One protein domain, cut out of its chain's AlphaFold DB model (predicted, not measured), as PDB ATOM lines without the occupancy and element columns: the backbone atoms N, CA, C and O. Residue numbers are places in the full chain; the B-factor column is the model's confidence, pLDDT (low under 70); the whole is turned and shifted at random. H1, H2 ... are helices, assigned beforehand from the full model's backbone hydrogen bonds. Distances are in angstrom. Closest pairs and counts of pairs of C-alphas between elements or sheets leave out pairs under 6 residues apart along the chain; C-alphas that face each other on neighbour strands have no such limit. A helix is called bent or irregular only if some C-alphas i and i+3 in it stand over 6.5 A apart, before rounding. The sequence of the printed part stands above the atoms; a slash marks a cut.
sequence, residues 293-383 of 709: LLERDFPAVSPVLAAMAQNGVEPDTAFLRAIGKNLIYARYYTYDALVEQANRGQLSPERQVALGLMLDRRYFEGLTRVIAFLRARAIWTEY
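What this domain is: This is residues 293 to 383 of the 709 residues of an uncharacterized protein of Planctomycetes bacterium Pan265 (UniProt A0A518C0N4). The long helix H6 is a post, crossed by H2 near its beginning; H3 reaches away from its later part, and H5 packs on H3 in the middle. H1 and H4 lie at opposite ends. The printed part has 91 residues with six named helices, H1 to H6, and no named strand: all helix, compact, radius of gyration of the C-alphas 13.1 A, spans 37 by 30 by 21 A.

Where its parts are: H6, residues 361 to 382, is 30.2 A long and ends at C-alpha 382 (169.024, 162.744, 145.554). H3 is 317 to 332, 22.2 A; H2 299 to 310; H5 349 to 359; H4 335 to 343; H1 293 to 297, from C-alpha 293 (170.194, 152.544, 163.147).

How they stand to each other: H6 is irregular, C-alphas 362 and 365 being 7.6 A apart, with a kink of 33 degrees near residue 368. Its residues 363 to 370 touch H2, about perpendicular at 81 degrees; the closest C-alphas, Val 301 and Gly 366, are 4.1 A apart. H3 touches H5 at a steep tilt of 62 degrees, closest C-alphas Ala 322 and Arg 351, 4.7 A. Every O i to N i+4 pair is within hydrogen-bond range in H1, H3, H4 and H5; H2 has 6 of 8, H6 16 of 18.

The domain as a whole: The printed part has no cut and no long link; residue 333 is under pLDDT 70.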
ATOM      1  N   LEU A 293     168.843 153.096 163.096       96.19
ATOM      2  CA  LEU A 293     170.194 152.544 163.147       96.19
ATOM      3  C   LEU A 293     171.228 153.600 163.577       96.19
ATOM      4  O   LEU A 293     172.115 153.288 164.370       96.19
ATOM      5  N   LEU A 294     171.092 154.844 163.109       97.88
ATOM      6  CA  LEU A 294     171.947 155.959 163.524       97.88
ATOM      7  C   LEU A 294     171.830 156.243 165.032       97.88
ATOM      8  O   LEU A 294     172.854 156.423 165.688       97.88
ATOM      9  N   GLU A 295     170.618 156.263 165.593       96.81
ATOM     10  CA  GLU A 295     170.406 156.443 167.040       96.81
ATOM     11  C   GLU A 295     171.020 155.305 167.864       96.81
ATOM     12  O   GLU A 295     171.599 155.550 168.925       96.81
ATOM     13  N   ARG A 296     170.945 154.063 167.359       95.81
ATOM     14  CA  ARG A 296     171.581 152.899 167.992       95.81
ATOM     15  C   ARG A 296     173.103 153.019 167.999       95.81
ATOM     16  O   ARG A 296     173.726 152.737 169.020       95.81
ATOM     17  N   ASP A 297     173.686 153.401 166.866       96.62
ATOM     18  CA  ASP A 297     175.135 153.550 166.721       96.62
ATOM     19  C   ASP A 297     175.653 154.764 167.529       96.62
ATOM     20  O   ASP A 297     176.765 154.726 168.057       96.62
ATOM     21  N   PHE A 298     174.841 155.823 167.680       97.88
ATOM     22  CA  PHE A 298     175.205 157.059 168.379       97.88
ATOM     23  C   PHE A 298     174.069 157.590 169.278       97.88
ATOM     24  O   PHE A 298     173.293 158.451 168.856       97.88
ATOM     25  N   PRO A 299     174.025 157.209 170.571       97.38
ATOM     26  CA  PRO A 299     172.971 157.646 171.496       97.38
ATOM     27  C   PRO A 299     172.828 159.172 171.651       97.38
ATOM     28  O   PRO A 299     171.740 159.667 171.959       97.38
ATOM     29  N   ALA A 300     173.903 159.932 171.398       97.19
ATOM     30  CA  ALA A 300     173.913 161.400 171.410       97.19
ATOM     31  C   ALA A 300     173.028 162.040 170.319       97.19
ATOM     32  O   ALA A 300     172.754 163.238 170.382       97.19
ATOM     33  N   VAL A 301     172.567 161.266 169.330       98.25
ATOM     34  CA  VAL A 301     171.644 161.712 168.275       98.25
ATOM     35  C   VAL A 301     170.220 161.898 168.807       98.25
ATOM     36  O   VAL A 301     169.556 162.863 168.429       98.25
ATOM     37  N   SER A 302     169.773 161.051 169.737       97.81
ATOM     38  CA  SER A 302     168.389 161.054 170.242       97.81
ATOM     39  C   SER A 302     167.927 162.423 170.781       97.81
ATOM     40  O   SER A 302     166.846 162.882 170.409       97.81
ATOM     41  N   PRO A 303     168.720 163.153 171.599       98.06
ATOM     42  CA  PRO A 303     168.353 164.498 172.050       98.06
ATOM     43  C   PRO A 303     168.183 165.518 170.915       98.06
ATOM     44  O   PRO A 303     167.366 166.428 171.041       98.06
ATOM     45  N   VAL A 304     168.941 165.376 169.821       98.12
ATOM     46  CA  VAL A 304     168.838 166.252 168.643       98.12
ATOM     47  C   VAL A 304     167.529 165.980 167.916       98.12
ATOM     48  O   VAL A 304     166.762 166.910 167.683       98.12
ATOM     49  N   LEU A 305     167.228 164.711 167.632       97.62
ATOM     50  CA  LEU A 305     165.985 164.322 166.962       97.62
ATOM     51  C   LEU A 305     164.752 164.683 167.794       97.62
ATOM     52  O   LEU A 305     163.780 165.207 167.255       97.62
ATOM     53  N   ALA A 306     164.813 164.504 169.115       97.44
ATOM     54  CA  ALA A 306     163.749 164.930 170.019       97.44
ATOM     55  C   ALA A 306     163.519 166.450 169.966       97.44
ATOM     56  O   ALA A 306     162.374 166.896 169.919       97.44
ATOM     57  N   ALA A 307     164.589 167.252 169.942       97.12
ATOM     58  CA  ALA A 307     164.485 168.705 169.822       97.12
ATOM     59  C   ALA A 307     163.922 169.136 168.456       97.12
ATOM     60  O   ALA A 307     163.112 170.061 168.393       97.12
ATOM     61  N   MET A 308     164.294 168.454 167.372       97.12
ATOM     62  CA  MET A 308     163.737 168.699 166.037       97.12
ATOM     63  C   MET A 308     162.236 168.377 165.988       97.12
ATOM     64  O   MET A 308     161.438 169.237 165.614       97.12
ATOM     65  N   ALA A 309     161.839 167.199 166.481       96.50
ATOM     66  CA  ALA A 309     160.446 166.760 166.529       96.50
ATOM     67  C   ALA A 309     159.560 167.686 167.381       96.50
ATOM     68  O   ALA A 309     158.451 168.028 166.976       96.50
ATOM     69  N   GLN A 310     160.059 168.162 168.530       96.88
ATOM     70  CA  GLN A 310     159.354 169.139 169.377       96.88
ATOM     71  C   GLN A 310     159.052 170.459 168.656       96.88
ATOM     72  O   GLN A 310     158.096 171.144 169.014       96.88
ATOM     73  N   ASN A 311     159.853 170.811 167.649       96.00
ATOM     74  CA  ASN A 311     159.681 172.020 166.850       96.00
ATOM     75  C   ASN A 311     159.072 171.740 165.463       96.00
ATOM     76  O   ASN A 311     159.026 172.645 164.633       96.00
ATOM     77  N   GLY A 312     158.599 170.514 165.203       95.75
ATOM     78  CA  GLY A 312     157.975 170.137 163.930       95.75
ATOM     79  C   GLY A 312     158.927 170.164 162.732       95.75
ATOM     80  O   GLY A 312     158.485 170.423 161.616       95.75
ATOM     81  N   VAL A 313     160.225 169.945 162.959       96.56
ATOM     82  CA  VAL A 313     161.248 169.898 161.907       96.56
ATOM     83  C   VAL A 313     161.696 168.457 161.697       96.56
ATOM     84  O   VAL A 313     162.074 167.775 162.647       96.56
ATOM     85  N   GLU A 314     161.692 168.010 160.446       95.56
ATOM     86  CA  GLU A 314     162.141 166.668 160.072       95.56
ATOM     87  C   GLU A 314     163.663 166.626 159.837       95.56
ATOM     88  O   GLU A 314     164.249 167.603 159.354       95.56
ATOM     89  N   PRO A 315     164.344 165.503 160.139       95.69
ATOM     90  CA  PRO A 315     165.743 165.294 159.789       95.69
ATOM     91  C   PRO A 315     165.867 165.023 158.291       95.69
ATOM     92  O   PRO A 315     165.987 163.879 157.830       95.69
ATOM     93  N   ASP A 316     165.814 166.102 157.511       95.00
ATOM     94  CA  ASP A 316     165.854 166.053 156.062       95.00
ATOM     95  C   ASP A 316     166.776 167.046 155.362       95.00
ATOM     96  O   ASP A 316     167.572 167.759 155.974       95.00
ATOM     97  N   THR A 317     166.738 167.013 154.031       95.12
ATOM     98  CA  THR A 317     167.581 167.863 153.193       95.12
ATOM     99  C   THR A 317     167.196 169.336 153.337       95.12
ATOM    100  O   THR A 317     168.062 170.197 153.193       95.12
ATOM    101  N   ALA A 318     165.944 169.659 153.692       95.81
ATOM    102  CA  ALA A 318     165.553 171.028 154.010       95.81
ATOM    103  C   ALA A 318     166.207 171.493 155.319       95.81
ATOM    104  O   ALA A 318     166.773 172.589 155.348       95.81
ATOM    105  N   PHE A 319     166.236 170.648 156.355       97.06
ATOM    106  CA  PHE A 319     166.980 170.938 157.585       97.06
ATOM    107  C   PHE A 319     168.494 171.059 157.343       97.06
ATOM    108  O   PHE A 319     169.128 172.004 157.817       97.06
ATOM    109  N   LEU A 320     169.080 170.163 156.541       97.06
ATOM    110  CA  LEU A 320     170.494 170.244 156.157       97.06
ATOM    111  C   LEU A 320     170.813 171.573 155.450       97.06
ATOM    112  O   LEU A 320     171.766 172.259 155.824       97.06
ATOM    113  N   ARG A 321     169.986 171.985 154.481       96.50
ATOM    114  CA  ARG A 321     170.130 173.284 153.804       96.50
ATOM    115  C   ARG A 321     169.922 174.455 154.760       96.50
ATOM    116  O   ARG A 321     170.573 175.483 154.607       96.50
ATOM    117  N   ALA A 322     169.055 174.325 155.764       97.19
ATOM    118  CA  ALA A 322     168.870 175.350 156.788       97.19
ATOM    119  C   ALA A 322     170.150 175.574 157.617       97.19
ATOM    120  O   ALA A 322     170.532 176.727 157.840       97.19
ATOM    121  N   ILE A 323     170.853 174.497 157.990       96.75
ATOM    122  CA  ILE A 323     172.188 174.569 158.609       96.75
ATOM    123  C   ILE A 323     173.175 175.259 157.664       96.75
ATOM    124  O   ILE A 323     173.836 176.219 158.061       96.75
ATOM    125  N   GLY A 324     173.245 174.812 156.407       94.56
ATOM    126  CA  GLY A 324     174.127 175.391 155.393       94.56
ATOM    127  C   GLY A 324     173.920 176.896 155.210       94.56
ATOM    128  O   GLY A 324     174.872 177.667 155.294       94.56
ATOM    129  N   LYS A 325     172.666 177.345 155.081       93.75
ATOM    130  CA  LYS A 325     172.301 178.769 154.985       93.75
ATOM    131  C   LYS A 325     172.737 179.576 156.201       93.75
ATOM    132  O   LYS A 325     173.190 180.707 156.046       93.75
ATOM    133  N   ASN A 326     172.610 179.022 157.406       94.44
ATOM    134  CA  ASN A 326     173.082 179.682 158.623       94.44
ATOM    135  C   ASN A 326     174.611 179.809 158.640       94.44
ATOM    136  O   ASN A 326     175.121 180.878 158.966       94.44
ATOM    137  N   LEU A 327     175.338 178.760 158.240       90.31
ATOM    138  CA  LEU A 327     176.800 178.786 158.139       90.31
ATOM    139  C   LEU A 327     177.288 179.793 157.092       90.31
ATOM    140  O   LEU A 327     178.188 180.581 157.378       90.31
ATOM    141  N   ILE A 328     176.660 179.812 155.914       85.56
ATOM    142  CA  ILE A 328     176.911 180.803 154.863       85.56
ATOM    143  C   ILE A 328     176.667 182.208 155.422       85.56
ATOM    144  O   ILE A 328     177.566 183.043 155.415       85.56
ATOM    145  N   TYR A 329     175.486 182.474 155.982       85.62
ATOM    146  CA  TYR A 329     175.158 183.802 156.502       85.62
ATOM    147  C   TYR A 329     176.161 184.271 157.571       85.62
ATOM    148  O   TYR A 329     176.637 185.405 157.518       85.62
ATOM    149  N   ALA A 330     176.533 183.389 158.506       83.75
ATOM    150  CA  ALA A 330     177.518 183.691 159.542       83.75
ATOM    151  C   ALA A 330     178.917 183.978 158.967       83.75
ATOM    152  O   ALA A 330     179.614 184.851 159.488       83.75
ATOM    153  N   ARG A 331     179.316 183.274 157.898       77.12
ATOM    154  CA  ARG A 331     180.595 183.470 157.199       77.12
ATOM    155  C   ARG A 331     180.667 184.823 156.489       77.12
ATOM    156  O   ARG A 331     181.714 185.462 156.541       77.12
ATOM    157  N   TYR A 332     179.590 185.239 155.819       71.12
ATOM    158  CA  TYR A 332     179.598 186.419 154.942       71.12
ATOM    159  C   TYR A 332     179.200 187.731 155.638       71.12
ATOM    160  O   TYR A 332     179.722 188.782 155.275       71.12
ATOM    161  N   TYR A 333     178.341 187.695 156.664       69.44
ATOM    162  CA  TYR A 333     178.002 188.878 157.466       69.44
ATOM    163  C   TYR A 333     178.794 188.893 158.775       69.44
ATOM    164  O   TYR A 333     179.907 189.420 158.844       69.44
ATOM    165  N   THR A 334     178.204 188.313 159.813       74.44
ATOM    166  CA  THR A 334     178.802 187.957 161.097       74.44
ATOM    167  C   THR A 334     177.857 186.983 161.788       74.44
ATOM    168  O   THR A 334     176.662 186.914 161.489       74.44
ATOM    169  N   TYR A 335     178.384 186.274 162.777       80.62
ATOM    170  CA  TYR A 335     177.565 185.521 163.713       80.62
ATOM    171  C   TYR A 335     176.525 186.411 164.432       80.62
ATOM    172  O   TYR A 335     175.357 186.040 164.518       80.62
ATOM    173  N   ASP A 336     176.910 187.617 164.865       80.81
ATOM    174  CA  ASP A 336     176.004 188.538 165.571       80.81
ATOM    175  C   ASP A 336     174.807 188.966 164.709       80.81
ATOM    176  O   ASP A 336     173.676 188.999 165.193       80.81
ATOM    177  N   ALA A 337     175.029 189.224 163.416       81.94
ATOM    178  CA  ALA A 337     173.962 189.582 162.485       81.94
ATOM    179  C   ALA A 337     172.958 188.432 162.288       81.94
ATOM    180  O   ALA A 337     171.761 188.674 162.132       81.94
ATOM    181  N   LEU A 338     173.427 187.177 162.306       86.75
ATOM    182  CA  LEU A 338     172.557 186.001 162.221       86.75
ATOM    183  C   LEU A 338     171.667 185.879 163.462       86.75
ATOM    184  O   LEU A 338     170.465 185.640 163.347       86.75
ATOM    185  N   VAL A 339     172.254 186.061 164.647       88.06
ATOM    186  CA  VAL A 339     171.526 186.018 165.922       88.06
ATOM    187  C   VAL A 339     170.505 187.153 166.003       88.06
ATOM    188  O   VAL A 339     169.375 186.938 166.436       88.06
ATOM    189  N   GLU A 340     170.854 188.349 165.536       88.00
ATOM    190  CA  GLU A 340     169.919 189.471 165.464       88.00
ATOM    191  C   GLU A 340     168.731 189.174 164.534       88.00
ATOM    192  O   GLU A 340     167.581 189.414 164.911       88.00
ATOM    193  N   GLN A 341     168.984 188.599 163.354       87.88
ATOM    194  CA  GLN A 341     167.933 188.177 162.425       87.88
ATOM    195  C   GLN A 341     166.996 187.136 163.064       87.88
ATOM    196  O   GLN A 341     165.772 187.235 162.939       87.88
ATOM    197  N   ALA A 342     167.564 186.168 163.787       90.88
ATOM    198  CA  ALA A 342     166.814 185.159 164.530       90.88
ATOM    199  C   ALA A 342     165.927 185.784 165.617       90.88
ATOM    200  O   ALA A 342     164.734 185.496 165.687       90.88
ATOM    201  N   ASN A 343     166.475 186.701 166.418       90.38
ATOM    202  CA  ASN A 343     165.743 187.389 167.486       90.38
ATOM    203  C   ASN A 343     164.592 188.257 166.956       90.38
ATOM    204  O   ASN A 343     163.598 188.462 167.647       90.38
ATOM    205  N   ARG A 344     164.709 188.752 165.718       91.50
ATOM    206  CA  ARG A 344     163.653 189.497 165.016       91.50
ATOM    207  C   ARG A 344     162.607 188.594 164.347       91.50
ATOM    208  O   ARG A 344     161.707 189.116 163.696       91.50
ATOM    209  N   GLY A 345     162.721 187.268 164.466       90.44
ATOM    210  CA  GLY A 345     161.795 186.314 163.847       90.44
ATOM    211  C   GLY A 345     161.863 186.295 162.317       90.44
ATOM    212  O   GLY A 345     160.870 186.004 161.660       90.44
ATOM    213  N   GLN A 346     163.015 186.647 161.740       90.75
ATOM    214  CA  GLN A 346     163.204 186.764 160.287       90.75
ATOM    215  C   GLN A 346     163.797 185.495 159.644       90.75
ATOM    216  O   GLN A 346     164.111 185.496 158.452       90.75
ATOM    217  N   LEU A 347     163.982 184.422 160.416       92.94
ATOM    218  CA  LEU A 347     164.415 183.115 159.921       92.94
ATOM    219  C   LEU A 347     163.208 182.211 159.649       92.94
ATOM    220  O   LEU A 347     162.181 182.316 160.318       92.94
ATOM    221  N   SER A 348     163.340 181.290 158.687       93.06
ATOM    222  CA  SER A 348     162.358 180.209 158.535       93.06
ATOM    223  C   SER A 348     162.374 179.297 159.773       93.06
ATOM    224  O   SER A 348     163.398 179.251 160.467       93.06
ATOM    225  N   PRO A 349     161.294 178.541 160.045       91.94
ATOM    226  CA  PRO A 349     161.244 177.620 161.183       91.94
ATOM    227  C   PRO A 349     162.439 176.658 161.238       91.94
ATOM    228  O   PRO A 349     163.078 176.514 162.278       91.94
ATOM    229  N   GLU A 350     162.827 176.080 160.100       95.06
ATOM    230  CA  GLU A 350     163.951 175.144 160.000       95.06
ATOM    231  C   GLU A 350     165.277 175.839 160.320       95.06
ATOM    232  O   GLU A 350     166.107 175.292 161.045       95.06
ATOM    233  N   ARG A 351     165.475 177.072 159.824       96.06
ATOM    234  CA  ARG A 351     166.680 177.869 160.110       96.06
ATOM    235  C   ARG A 351     166.754 178.282 161.572       96.06
ATOM    236  O   ARG A 351     167.857 178.318 162.117       96.06
ATOM    237  N   GLN A 352     165.617 178.569 162.200       96.31
ATOM    238  CA  GLN A 352     165.546 178.913 163.617       96.31
ATOM    239  C   GLN A 352     165.951 177.720 164.494       96.31
ATOM    240  O   GLN A 352     166.793 177.865 165.381       96.31
ATOM    241  N   VAL A 353     165.405 176.533 164.213       96.62
ATOM    242  CA  VAL A 353     165.739 175.295 164.936       96.62
ATOM    243  C   VAL A 353     167.192 174.896 164.695       96.62
ATOM    244  O   VAL A 353     167.915 174.617 165.650       96.62
ATOM    245  N   ALA A 354     167.652 174.937 163.440       97.06
ATOM    246  CA  ALA A 354     169.041 174.662 163.086       97.06
ATOM    247  C   ALA A 354     170.007 175.568 163.857       97.06
ATOM    248  O   ALA A 354     170.970 175.074 164.436       97.06
ATOM    249  N   LEU A 355     169.728 176.877 163.917       96.69
ATOM    250  CA  LEU A 355     170.539 177.810 164.692       96.69
ATOM    251  C   LEU A 355     170.555 177.412 166.171       96.69
ATOM    252  O   LEU A 355     171.633 177.230 166.722       96.69
ATOM    253  N   GLY A 356     169.391 177.199 166.794       95.75
ATOM    254  CA  GLY A 356     169.303 176.801 168.203       95.75
ATOM    255  C   GLY A 356     170.135 175.556 168.538       95.75
ATOM    256  O   GLY A 356     170.876 175.558 169.520       95.75
ATOM    257  N   LEU A 357     170.082 174.532 167.682       97.00
ATOM    258  CA  LEU A 357     170.876 173.308 167.829       97.00
ATOM    259  C   LEU A 357     172.381 173.549 167.644       97.00
ATOM    260  O   LEU A 357     173.183 172.952 168.355       97.00
ATOM    261  N   MET A 358     172.774 174.429 166.717       95.12
ATOM    262  CA  MET A 358     174.179 174.792 166.492       95.12
ATOM    263  C   MET A 358     174.788 175.568 167.668       95.12
ATOM    264  O   MET A 358     175.990 175.456 167.910       95.12
ATOM    265  N   LEU A 359     173.988 176.373 168.379       92.44
ATOM    266  CA  LEU A 359     174.477 177.210 169.484       92.44
ATOM    267  C   LEU A 359     174.636 176.439 170.794       92.44
ATOM    268  O   LEU A 359     175.466 176.791 171.635       92.44
ATOM    269  N   ASP A 360     173.835 175.398 170.985       95.00
ATOM    270  CA  ASP A 360     173.830 174.632 172.217       95.00
ATOM    271  C   ASP A 360     174.832 173.474 172.155       95.00
ATOM    272  O   ASP A 360     174.629 172.449 171.503       95.00
ATOM    273  N   ARG A 361     175.926 173.629 172.911       94.88
ATOM    274  CA  ARG A 361     177.020 172.651 172.991       94.88
ATOM    275  C   ARG A 361     176.566 171.244 173.380       94.88
ATOM    276  O   ARG A 361     177.263 170.295 173.034       94.88
ATOM    277  N   ARG A 362     175.423 171.089 174.059       96.31
ATOM    278  CA  ARG A 362     174.865 169.772 174.417       96.31
ATOM    279  C   ARG A 362     174.520 168.936 173.186       96.31
ATOM    280  O   ARG A 362     174.562 167.713 173.262       96.31
ATOM    281  N   TYR A 363     174.206 169.583 172.065       97.44
ATOM    282  CA  TYR A 363     173.851 168.915 170.817       97.44
ATOM    283  C   TYR A 363     175.029 168.729 169.865       97.44
ATOM    284  O   TYR A 363     174.860 168.057 168.858       97.44
ATOM    285  N   PHE A 364     176.214 169.280 170.152       96.06
ATOM    286  CA  PHE A 364     177.319 169.333 169.189       96.06
ATOM    287  C   PHE A 364     177.695 167.958 168.610       96.06
ATOM    288  O   PHE A 364     177.789 167.802 167.391       96.06
ATOM    289  N   GLU A 365     177.870 166.954 169.472       96.81
ATOM    290  CA  GLU A 365     178.230 165.598 169.046       96.81
ATOM    291  C   GLU A 365     177.124 164.965 168.190       96.81
ATOM    292  O   GLU A 365     177.374 164.565 167.051       96.81
ATOM    293  N   GLY A 366     175.890 164.932 168.704       98.00
ATOM    294  CA  GLY A 366     174.739 164.372 167.996       98.00
ATOM    295  C   GLY A 366     174.458 165.080 166.672       98.00
ATOM    296  O   GLY A 366     174.255 164.429 165.650       98.00
ATOM    297  N   LEU A 367     174.520 166.412 166.657       98.12
ATOM    298  CA  LEU A 367     174.270 167.229 165.474       98.12
ATOM    299  C   LEU A 367     175.330 166.974 164.402       98.12
ATOM    300  O   LEU A 367     174.992 166.875 163.227       98.12
ATOM    301  N   THR A 368     176.595 166.790 164.789       97.38
ATOM    302  CA  THR A 368     177.667 166.428 163.849       97.38
ATOM    303  C   THR A 368     177.376 165.089 163.162       97.38
ATOM    304  O   THR A 368     177.544 164.974 161.945       97.38
ATOM    305  N   ARG A 369     176.878 164.090 163.908       98.12
ATOM    306  CA  ARG A 369     176.473 162.784 163.352       98.12
ATOM    307  C   ARG A 369     175.260 162.907 162.431       98.12
ATOM    308  O   ARG A 369     175.294 162.373 161.324       98.12
ATOM    309  N   VAL A 370     174.237 163.662 162.840       98.38
ATOM    310  CA  VAL A 370     173.045 163.937 162.018       98.38
ATOM    311  C   VAL A 370     173.428 164.647 160.719       98.38
ATOM    312  O   VAL A 370     172.989 164.231 159.653       98.38
ATOM    313  N   ILE A 371     174.291 165.666 160.758       98.12
ATOM    314  CA  ILE A 371     174.745 166.376 159.552       98.12
ATOM    315  C   ILE A 371     175.460 165.420 158.588       98.12
ATOM    316  O   ILE A 371     175.161 165.433 157.393       98.12
ATOM    317  N   ALA A 372     176.386 164.586 159.077       98.31
ATOM    318  CA  ALA A 372     177.086 163.613 158.235       98.31
ATOM    319  C   ALA A 372     176.116 162.601 157.603       98.31
ATOM    320  O   ALA A 372     176.190 162.348 156.399       98.31
ATOM    321  N   PHE A 373     175.160 162.094 158.387       98.50
ATOM    322  CA  PHE A 373     174.099 161.202 157.923       98.50
ATOM    323  C   PHE A 373     173.218 161.853 156.848       98.50
ATOM    324  O   PHE A 373     172.997 161.261 155.795       98.50
ATOM    325  N   LEU A 374     172.752 163.086 157.063       98.44
ATOM    326  CA  LEU A 374     171.898 163.788 156.101       98.44
ATOM    327  C   LEU A 374     172.645 164.134 154.812       98.44
ATOM    328  O   LEU A 374     172.076 163.996 153.732       98.44
ATOM    329  N   ARG A 375     173.926 164.518 154.900       98.44
ATOM    330  CA  ARG A 375     174.782 164.720 153.720       98.44
ATOM    331  C   ARG A 375     174.939 163.431 152.930       98.44
ATOM    332  O   ARG A 375     174.738 163.439 151.721       98.44
ATOM    333  N   ALA A 376     175.244 162.327 153.609       98.31
ATOM    334  CA  ALA A 376     175.378 161.020 152.979       98.31
ATOM    335  C   ALA A 376     174.077 160.603 152.288       98.31
ATOM    336  O   ALA A 376     174.104 160.189 151.128       98.31
ATOM    337  N   ARG A 377     172.937 160.799 152.965       97.56
ATOM    338  CA  ARG A 377     171.613 160.524 152.411       97.56
ATOM    339  C   ARG A 377     171.366 161.345 151.158       97.56
ATOM    340  O   ARG A 377     171.101 160.760 150.120       97.56
ATOM    341  N   ALA A 378     171.495 162.666 151.239       97.50
ATOM    342  CA  ALA A 378     171.225 163.560 150.120       97.50
ATOM    343  C   ALA A 378     172.119 163.237 148.913       97.50
ATOM    344  O   ALA A 378     171.620 163.081 147.798       97.50
ATOM    345  N   ILE A 379     173.429 163.066 149.123       97.94
ATOM    346  CA  ILE A 379     174.375 162.744 148.045       97.94
ATOM    347  C   ILE A 379     173.998 161.416 147.368       97.94
ATOM    348  O   ILE A 379     173.932 161.349 146.137       97.94
ATOM    349  N   TRP A 380     173.694 160.382 148.156       95.25
ATOM    350  CA  TRP A 380     173.362 159.055 147.641       95.25
ATOM    351  C   TRP A 380     171.985 158.982 146.974       95.25
ATOM    352  O   TRP A 380     171.851 158.469 145.860       95.25
ATOM    353  N   THR A 381     170.942 159.487 147.632       92.06
ATOM    354  CA  THR A 381     169.555 159.295 147.192       92.06
ATOM    355  C   THR A 381     169.113 160.350 146.181       92.06
ATOM    356  O   THR A 381     168.474 159.998 145.185       92.06
ATOM    357  N   GLU A 382     169.472 161.620 146.387       93.44
ATOM    358  CA  GLU A 382     169.024 162.744 145.554       93.44
ATOM    359  C   GLU A 382     170.009 163.040 144.421       93.44
ATOM    360  O   GLU A 382     169.618 163.111 143.253       93.44
ATOM    361  N   TYR A 383     171.301 163.161 144.742       95.94
ATOM    362  CA  TYR A 383     172.333 163.433 143.735       95.94
ATOM    363  C   TYR A 383     172.804 162.169 143.012       95.94
ATOM    364  O   TYR A 383     173.466 162.284 141.983       95.94
TER     365      TYR A 383